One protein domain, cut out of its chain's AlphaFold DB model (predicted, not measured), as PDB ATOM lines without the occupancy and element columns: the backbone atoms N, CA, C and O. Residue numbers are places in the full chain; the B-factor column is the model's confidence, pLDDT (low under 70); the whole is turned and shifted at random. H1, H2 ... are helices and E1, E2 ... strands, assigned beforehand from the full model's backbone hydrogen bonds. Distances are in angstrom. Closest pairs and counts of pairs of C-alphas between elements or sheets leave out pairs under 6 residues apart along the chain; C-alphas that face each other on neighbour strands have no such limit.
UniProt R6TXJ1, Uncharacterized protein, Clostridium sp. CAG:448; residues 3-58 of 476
ATOM      1  N   TYR A   3      87.601 -57.837 249.968       95.56
ATOM      2  CA  TYR A   3      86.470 -57.763 249.047       95.56
ATOM      3  C   TYR A   3      86.962 -57.779 247.601       95.56
ATOM      4  O   TYR A   3      87.863 -57.013 247.252       95.56
ATOM      5  N   ALA A   4      86.379 -58.635 246.766       93.81
ATOM      6  CA  ALA A   4      86.711 -58.751 245.351       93.81
ATOM      7  C   ALA A   4      85.483 -58.471 244.476       93.81
ATOM      8  O   ALA A   4      84.454 -59.137 244.587       93.81
ATOM      9  N   GLU A   5      85.625 -57.518 243.556       91.56
ATOM     10  CA  GLU A   5      84.600 -57.153 242.578       91.56
ATOM     11  C   GLU A   5      85.241 -56.990 241.199       91.56
ATOM     12  O   GLU A   5      86.203 -56.234 241.029       91.56
ATOM     13  N   GLU A   6      84.704 -57.705 240.208       86.44
ATOM     14  CA  GLU A   6      85.246 -57.765 238.846       86.44
ATOM     15  C   GLU A   6      86.759 -58.076 238.835       86.44
ATOM     16  O   GLU A   6      87.169 -59.183 239.165       86.44
ATOM     17  N   ASN A   7      87.589 -57.090 238.469       88.00
ATOM     18  CA  ASN A   7      89.052 -57.173 238.399       88.00
ATOM     19  C   ASN A   7      89.740 -56.331 239.491       88.00
ATOM     20  O   ASN A   7      90.862 -55.853 239.298       88.00
ATOM     21  N   ARG A   8      89.057 -56.064 240.608       92.62
ATOM     22  CA  ARG A   8      89.578 -55.254 241.715       92.62
ATOM     23  C   ARG A   8      89.498 -56.012 243.030       92.62
ATOM     24  O   ARG A   8      88.487 -56.628 243.346       92.62
ATOM     25  N   LEU A   9      90.571 -55.896 243.806       94.31
ATOM     26  CA  LEU A   9      90.672 -56.394 245.170       94.31
ATOM     27  C   LEU A   9      90.807 -55.208 246.123       94.31
ATOM     28  O   LEU A   9      91.670 -54.345 245.943       94.31
ATOM     29  N   TYR A  10      89.972 -55.195 247.151       95.88
ATOM     30  CA  TYR A  10      89.944 -54.189 248.196       95.88
ATOM     31  C   TYR A  10      90.299 -54.845 249.528       95.88
ATOM     32  O   TYR A  10      89.631 -55.775 249.974       95.88
ATOM     33  N   ILE A  11      91.342 -54.335 250.179       97.25
ATOM     34  CA  ILE A  11      91.767 -54.770 251.510       97.25
ATOM     35  C   ILE A  11      91.755 -53.542 252.413       97.25
ATOM     36  O   ILE A  11      92.493 -52.584 252.181       97.25
ATOM     37  N   SER A  12      90.892 -53.542 253.425       96.19
ATOM     38  CA  SER A  12      90.732 -52.393 254.320       96.19
ATOM     39  C   SER A  12      90.238 -52.796 255.707       96.19
ATOM     40  O   SER A  12      89.646 -53.861 255.906       96.19
ATOM     41  N   GLY A  13      90.474 -51.934 256.693       95.81
ATOM     42  CA  GLY A  13      89.903 -52.039 258.030       95.81
ATOM     43  C   GLY A  13      89.474 -50.679 258.576       95.81
ATOM     44  O   GLY A  13      89.833 -49.634 258.040       95.81
ATOM     45  N   ALA A  14      88.713 -50.700 259.674       93.88
ATOM     46  CA  ALA A  14      88.223 -49.489 260.344       93.88
ATOM     47  C   ALA A  14      89.344 -48.631 260.966       93.88
ATOM     48  O   ALA A  14      89.140 -47.464 261.286       93.88
ATOM     49  N   THR A  15      90.532 -49.211 261.146       92.62
ATOM     50  CA  THR A  15      91.730 -48.552 261.670       92.62
ATOM     51  C   THR A  15      92.942 -48.952 260.837       92.62
ATOM     52  O   THR A  15      92.896 -49.937 260.097       92.62
ATOM     53  N   MET A  16      94.063 -48.241 261.003       93.56
ATOM     54  CA  MET A  16      95.330 -48.611 260.360       93.56
ATOM     55  C   MET A  16      95.744 -50.051 260.703       93.56
ATOM     56  O   MET A  16      96.110 -50.818 259.816       93.56
ATOM     57  N   ARG A  17      95.603 -50.455 261.973       92.88
ATOM     58  CA  ARG A  17      95.849 -51.839 262.404       92.88
ATOM     59  C   ARG A  17      94.878 -52.827 261.757       92.88
ATOM     60  O   ARG A  17      95.300 -53.895 261.334       92.88
ATOM     61  N   GLY A  18      93.595 -52.477 261.664       95.38
ATOM     62  CA  GLY A  18      92.599 -53.313 260.992       95.38
ATOM     63  C   GLY A  18      92.953 -53.562 259.524       95.38
ATOM     64  O   GLY A  18      92.865 -54.695 259.059       95.38
ATOM     65  N   THR A  19      93.417 -52.528 258.815       96.06
ATOM     66  CA  THR A  19      93.926 -52.661 257.443       96.06
ATOM     67  C   THR A  19      95.168 -53.546 257.396       96.06
ATOM     68  O   THR A  19      95.232 -54.447 256.566       96.06
ATOM     69  N   TYR A  20      96.124 -53.351 258.312       95.44
ATOM     70  CA  TYR A  20      97.318 -54.196 258.396       95.44
ATOM     71  C   TYR A  20      96.954 -55.675 258.596       95.44
ATOM     72  O   TYR A  20      97.426 -56.529 257.853       95.44
ATOM     73  N   TYR A  21      96.060 -55.996 259.533       96.12
ATOM     74  CA  TYR A  21      95.625 -57.378 259.748       96.12
ATOM     75  C   TYR A  21      94.836 -57.954 258.577       96.12
ATOM     76  O   TYR A  21      94.976 -59.143 258.310       96.12
ATOM     77  N   ALA A  22      94.063 -57.141 257.853       97.00
ATOM     78  CA  ALA A  22      93.410 -57.587 256.626       97.00
ATOM     79  C   ALA A  22      94.440 -57.957 255.541       97.00
ATOM     80  O   ALA A  22      94.257 -58.954 254.850       97.00
ATOM     81  N   VAL A  23      95.557 -57.221 255.443       96.69
ATOM     82  CA  VAL A  23      96.683 -57.592 254.564       96.69
ATOM     83  C   VAL A  23      97.337 -58.889 255.034       96.69
ATOM     84  O   VAL A  23      97.570 -59.769 254.215       96.69
ATOM     85  N   ILE A  24      97.603 -59.044 256.334       96.44
ATOM     86  CA  ILE A  24      98.178 -60.288 256.869       96.44
ATOM     87  C   ILE A  24      97.258 -61.485 256.600       96.44
ATOM     88  O   ILE A  24      97.736 -62.491 256.094       96.44
ATOM     89  N   SER A  25      95.953 -61.377 256.867       96.62
ATOM     90  CA  SER A  25      94.984 -62.429 256.524       96.62
ATOM     91  C   SER A  25      94.970 -62.726 255.031       96.62
ATOM     92  O   SER A  25      95.065 -63.880 254.651       96.62
ATOM     93  N   PHE A  26      94.973 -61.708 254.169       96.25
ATOM     94  CA  PHE A  26      95.062 -61.932 252.728       96.25
ATOM     95  C   PHE A  26      96.316 -62.734 252.335       96.25
ATOM     96  O   PHE A  26      96.237 -63.683 251.557       96.25
ATOM     97  N   LEU A  27      97.475 -62.392 252.904       96.06
ATOM     98  CA  LEU A  27      98.718 -63.123 252.658       96.06
ATOM     99  C   LEU A  27      98.634 -64.581 253.137       96.06
ATOM    100  O   LEU A  27      99.104 -65.478 252.442       96.06
ATOM    101  N   GLU A  28      98.034 -64.835 254.298       95.06
ATOM    102  CA  GLU A  28      97.914 -66.187 254.853       95.06
ATOM    103  C   GLU A  28      96.878 -67.045 254.113       95.06
ATOM    104  O   GLU A  28      97.182 -68.171 253.701       95.06
ATOM    105  N   ASP A  29      95.684 -66.497 253.914       92.31
ATOM    106  CA  ASP A  29      94.491 -67.235 253.500       92.31
ATOM    107  C   ASP A  29      94.416 -67.389 251.971       92.31
ATOM    108  O   ASP A  29      93.920 -68.399 251.475       92.31
ATOM    109  N   TYR A  30      94.970 -66.427 251.217       92.56
ATOM    110  CA  TYR A  30      94.885 -66.396 249.752       92.56
ATOM    111  C   TYR A  30      96.224 -66.578 249.041       92.56
ATOM    112  O   TYR A  30      96.268 -67.198 247.981       92.56
ATOM    113  N   ILE A  31      97.317 -66.031 249.582       93.81
ATOM    114  CA  ILE A  31      98.640 -66.107 248.934       93.81
ATOM    115  C   ILE A  31      99.427 -67.347 249.379       93.81
ATOM    116  O   ILE A  31     100.327 -67.792 248.670       93.81
ATOM    117  N   GLY A  32      99.085 -67.932 250.530       93.62
ATOM    118  CA  GLY A  32      99.807 -69.073 251.088       93.62
ATOM    119  C   GLY A  32     101.085 -68.672 251.828       93.62
ATOM    120  O   GLY A  32     101.994 -69.485 251.970       93.62
ATOM    121  N   CYS A  33     101.192 -67.430 252.305       95.94
ATOM    122  CA  CYS A  33     102.239 -67.074 253.255       95.94
ATOM    123  C   CYS A  33     101.986 -67.776 254.598       95.94
ATOM    124  O   CYS A  33     100.850 -67.892 255.063       95.94
ATOM    125  N   ARG A  34     103.053 -68.228 255.246       96.12
ATOM    126  CA  ARG A  34     103.036 -68.730 256.619       96.12
ATOM    127  C   ARG A  34     104.096 -68.000 257.417       96.12
ATOM    128  O   ARG A  34     105.253 -67.942 257.007       96.12
ATOM    129  N   PHE A  35     103.681 -67.452 258.549       95.56
ATOM    130  CA  PHE A  35     104.551 -66.806 259.518       95.56
ATOM    131  C   PHE A  35     104.550 -67.688 260.767       95.56
ATOM    132  O   PHE A  35     103.525 -67.752 261.435       95.56
ATOM    133  N   PHE A  36     105.635 -68.423 261.027       94.81
ATOM    134  CA  PHE A  36     105.715 -69.351 262.164       94.81
ATOM    135  C   PHE A  36     106.497 -68.734 263.324       94.81
ATOM    136  O   PHE A  36     106.016 -68.681 264.453       94.81
ATOM    137  N   THR A  37     107.691 -68.221 263.028       91.88
ATOM    138  CA  THR A  37     108.586 -67.535 263.970       91.88
ATOM    139  C   THR A  37     109.226 -66.326 263.287       91.88
ATOM    140  O   THR A  37     108.959 -66.048 262.117       91.88
ATOM    141  N   GLU A  38     110.065 -65.570 263.999       87.06
ATOM    142  CA  GLU A  38     110.791 -64.438 263.399       87.06
ATOM    143  C   GLU A  38     111.747 -64.868 262.268       87.06
ATOM    144  O   GLU A  38     111.955 -64.121 261.307       87.06
ATOM    145  N   ASP A  39     112.293 -66.078 262.369       88.81
ATOM    146  CA  ASP A  39     113.275 -66.680 261.465       88.81
ATOM    147  C   ASP A  39     112.702 -67.831 260.611       88.81
ATOM    148  O   ASP A  39     113.434 -68.469 259.853       88.81
ATOM    149  N   CYS A  40     111.398 -68.113 260.706       93.38
ATOM    150  CA  CYS A  40     110.721 -69.145 259.921       93.38
ATOM    151  C   CYS A  40     109.445 -68.588 259.286       93.38
ATOM    152  O   CYS A  40     108.380 -68.498 259.905       93.38
ATOM    153  N   GLU A  41     109.566 -68.225 258.012       94.88
ATOM    154  CA  GLU A  41     108.456 -67.814 257.161       94.88
ATOM    155  C   GLU A  41     108.582 -68.529 255.815       94.88
ATOM    156  O   GLU A  41     109.680 -68.624 255.261       94.88
ATOM    157  N   VAL A  42     107.469 -69.018 255.270       95.00
ATOM    158  CA  VAL A  42     107.447 -69.680 253.958       95.00
ATOM    159  C   VAL A  42     106.302 -69.150 253.109       95.00
ATOM    160  O   VAL A  42     105.293 -68.668 253.621       95.00
ATOM    161  N   VAL A  43     106.456 -69.246 251.793       94.62
ATOM    162  CA  VAL A  43     105.359 -69.058 250.842       94.62
ATOM    163  C   VAL A  43     105.108 -70.407 250.199       94.62
ATOM    164  O   VAL A  43     106.007 -70.968 249.569       94.62
ATOM    165  N   LEU A  44     103.908 -70.944 250.398       90.06
ATOM    166  CA  LEU A  44     103.522 -72.228 249.834       90.06
ATOM    167  C   LEU A  44     103.574 -72.148 248.297       90.06
ATOM    168  O   LEU A  44     103.029 -71.202 247.721       90.06
ATOM    169  N   PRO A  45     104.228 -73.103 247.608       82.00
ATOM    170  CA  PRO A  45     104.293 -73.087 246.154       82.00
ATOM    171  C   PRO A  45     102.898 -73.155 245.524       82.00
ATOM    172  O   PRO A  45     102.130 -74.075 245.800       82.00
ATOM    173  N   ALA A  46     102.599 -72.221 244.622       84.25
ATOM    174  CA  ALA A  46     101.372 -72.212 243.833       84.25
ATOM    175  C   ALA A  46     101.696 -71.928 242.360       84.25
ATOM    176  O   ALA A  46     102.469 -71.021 242.051       84.25
ATOM    177  N   ALA A  47     101.116 -72.708 241.440       76.06
ATOM    178  CA  ALA A  47     101.293 -72.500 239.997       76.06
ATOM    179  C   ALA A  47     100.531 -71.259 239.491       76.06
ATOM    180  O   ALA A  47     100.967 -70.594 238.554       76.06
ATOM    181  N   SER A  48      99.406 -70.948 240.132       85.81
ATOM    182  CA  SER A  48      98.595 -69.752 239.934       85.81
ATOM    183  C   SER A  48      97.847 -69.438 241.229       85.81
ATOM    184  O   SER A  48      97.598 -70.331 242.038       85.81
ATOM    185  N   LEU A  49      97.499 -68.167 241.422       87.00
ATOM    186  CA  LEU A  49      96.697 -67.694 242.547       87.00
ATOM    187  C   LEU A  49      95.417 -67.089 241.986       87.00
ATOM    188  O   LEU A  49      95.473 -66.186 241.149       87.00
ATOM    189  N   GLU A  50      94.277 -67.598 242.434       87.81
ATOM    190  CA  GLU A  50      92.959 -67.107 242.046       87.81
ATOM    191  C   GLU A  50      92.218 -66.652 243.298       87.81
ATOM    192  O   GLU A  50      92.088 -67.402 244.263       87.81
ATOM    193  N   ILE A  51      91.736 -65.409 243.279       90.00
ATOM    194  CA  ILE A  51      90.832 -64.904 244.309       90.00
ATOM    195  C   ILE A  51      89.408 -65.220 243.842       90.00
ATOM    196  O   ILE A  51      89.040 -64.770 242.752       90.00
ATOM    197  N   PRO A  52      88.614 -65.995 244.604       88.75
ATOM    198  CA  PRO A  52      87.252 -66.337 244.224       88.75
ATOM    199  C   PRO A  52      86.409 -65.099 243.901       88.75
ATOM    200  O   PRO A  52      86.404 -64.104 244.627       88.75
ATOM    201  N   ALA A  53      85.660 -65.162 242.799       87.19
ATOM    202  CA  ALA A  53      84.702 -64.114 242.474       87.19
ATOM    203  C   ALA A  53      83.639 -64.019 243.581       87.19
ATOM    204  O   ALA A  53      83.075 -65.035 243.990       87.19
ATOM    205  N   GLY A  54      83.353 -62.800 244.044       87.25
ATOM    206  CA  GLY A  54      82.402 -62.568 245.132       87.25
ATOM    207  C   GLY A  54      82.973 -62.776 246.537       87.25
ATOM    208  O   GLY A  54      82.187 -62.871 247.476       87.25
ATOM    209  N   THR A  55      84.302 -62.839 246.705       94.31
ATOM    210  CA  THR A  55      84.932 -62.703 248.028       94.31
ATOM    211  C   THR A  55      84.420 -61.432 248.712       94.31
ATOM    212  O   THR A  55      84.596 -60.331 248.193       94.31
ATOM    213  N   ASP A  56      83.798 -61.599 249.877       95.38
ATOM    214  CA  ASP A  56      83.312 -60.528 250.750       95.38
ATOM    215  C   ASP A  56      83.476 -60.976 252.208       95.38
ATOM    216  O   ASP A  56      82.570 -61.520 252.841       95.38
ATOM    217  N   GLU A  57      84.700 -60.838 252.715       94.88
ATOM    218  CA  GLU A  57      85.068 -61.259 254.061       94.88
ATOM    219  C   GLU A  57      85.201 -60.064 254.991       94.88
ATOM    220  O   GLU A  57      85.996 -59.144 254.767       94.88
ATOM    221  N   ILE A  58      84.486 -60.115 256.110       95.19
ATOM    222  CA  ILE A  58      84.608 -59.158 257.205       95.19
ATOM    223  C   ILE A  58      84.943 -59.935 258.471       95.19
ATOM    224  O   ILE A  58      84.213 -60.836 258.871       95.19
TER     225      ILE A  58
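This is residues 3 to 58 of the 476 residues of an uncharacterized protein of Clostridium sp. CAG:448 (UniProt R6TXJ1). One helix, H1, stands between two small, separate strand hairpins, E1 with E2 beside one stretch of it and E3 with E4 by its last residues, in a flat arrangement. From E4 the long unnamed stretch of residues 44 to 58 arches back to the side of the first hairpin, and C-alphas 3 and 58 are 8.5 A apart. The printed part has 56 residues, with one named helix and four named strands in the order E1, E2, H1, E3, E4; each two-stranded sheet, E1 - E2 and E3 - E4, is antiparallel, and the class is mixed, helices and strands. The whole is only just loose, close to compact, with a radius of gyration of the C-alphas of 12.6 A and spans of 35 by 32 by 13 A.

E1, residues 3 to 5, and E2, residues 8 to 11, form an antiparallel hairpin with 167 degrees between their directions. N 3 and O 10 are 2.9 A apart and N 10 and O 3 are 2.8 A apart, both within hydrogen-bond range. H1, residues 16 to 31, comes closest to E2 at the C-alphas of Ile 11 and Ala 22, 6.1 A apart. In H1 every O i to N i+4 pair is within hydrogen-bond range. The closest C-alphas of H1 and E3, residues 33 to 35, are those of Leu 27 and Cys 33, 5.3 A apart. E3 and E4, residues 41 to 43, form the second antiparallel hairpin, at 170 degrees, with N 34 and O 42 at 2.8 A and N 42 and O 34 at 3.0 A. The closest C-alphas of H1 and E4 are those of Ile 31 and Val 43, 7.6 A apart. E1 is apart from H1, and both E1 and E2 are apart from E3 and E4.

E1, from Tyr 3 to Glu 5, begins at C-alpha 3 at (86.470, -57.763, 249.047) and is 6.8 A long from first to last C-alpha. E2, from Arg 8 to Ile 11, is 10.0 A long. H1 runs 21.2 A from Met 16, with its C-alpha at (95.330, -48.611, 260.360), to Ile 31. E3, from Cys 33 to Phe 35, is 6.7 A long, and E4, from Glu 41 to Val 43, is 7.1 A long and ends at C-alpha 43 at (105.359, -69.058, 250.842).

The two C-alphas farthest apart are those of Glu 6 and Asp 39, 37.1 A. The printed part has no cut, and the four links between its named elements are tight. Residues 44 to 58 hold no named element, and their C-alphas lie 10 to 17 A from the mean of the C-alphas. The mean pLDDT of the printed part is 92.6, and no printed residue is under 70.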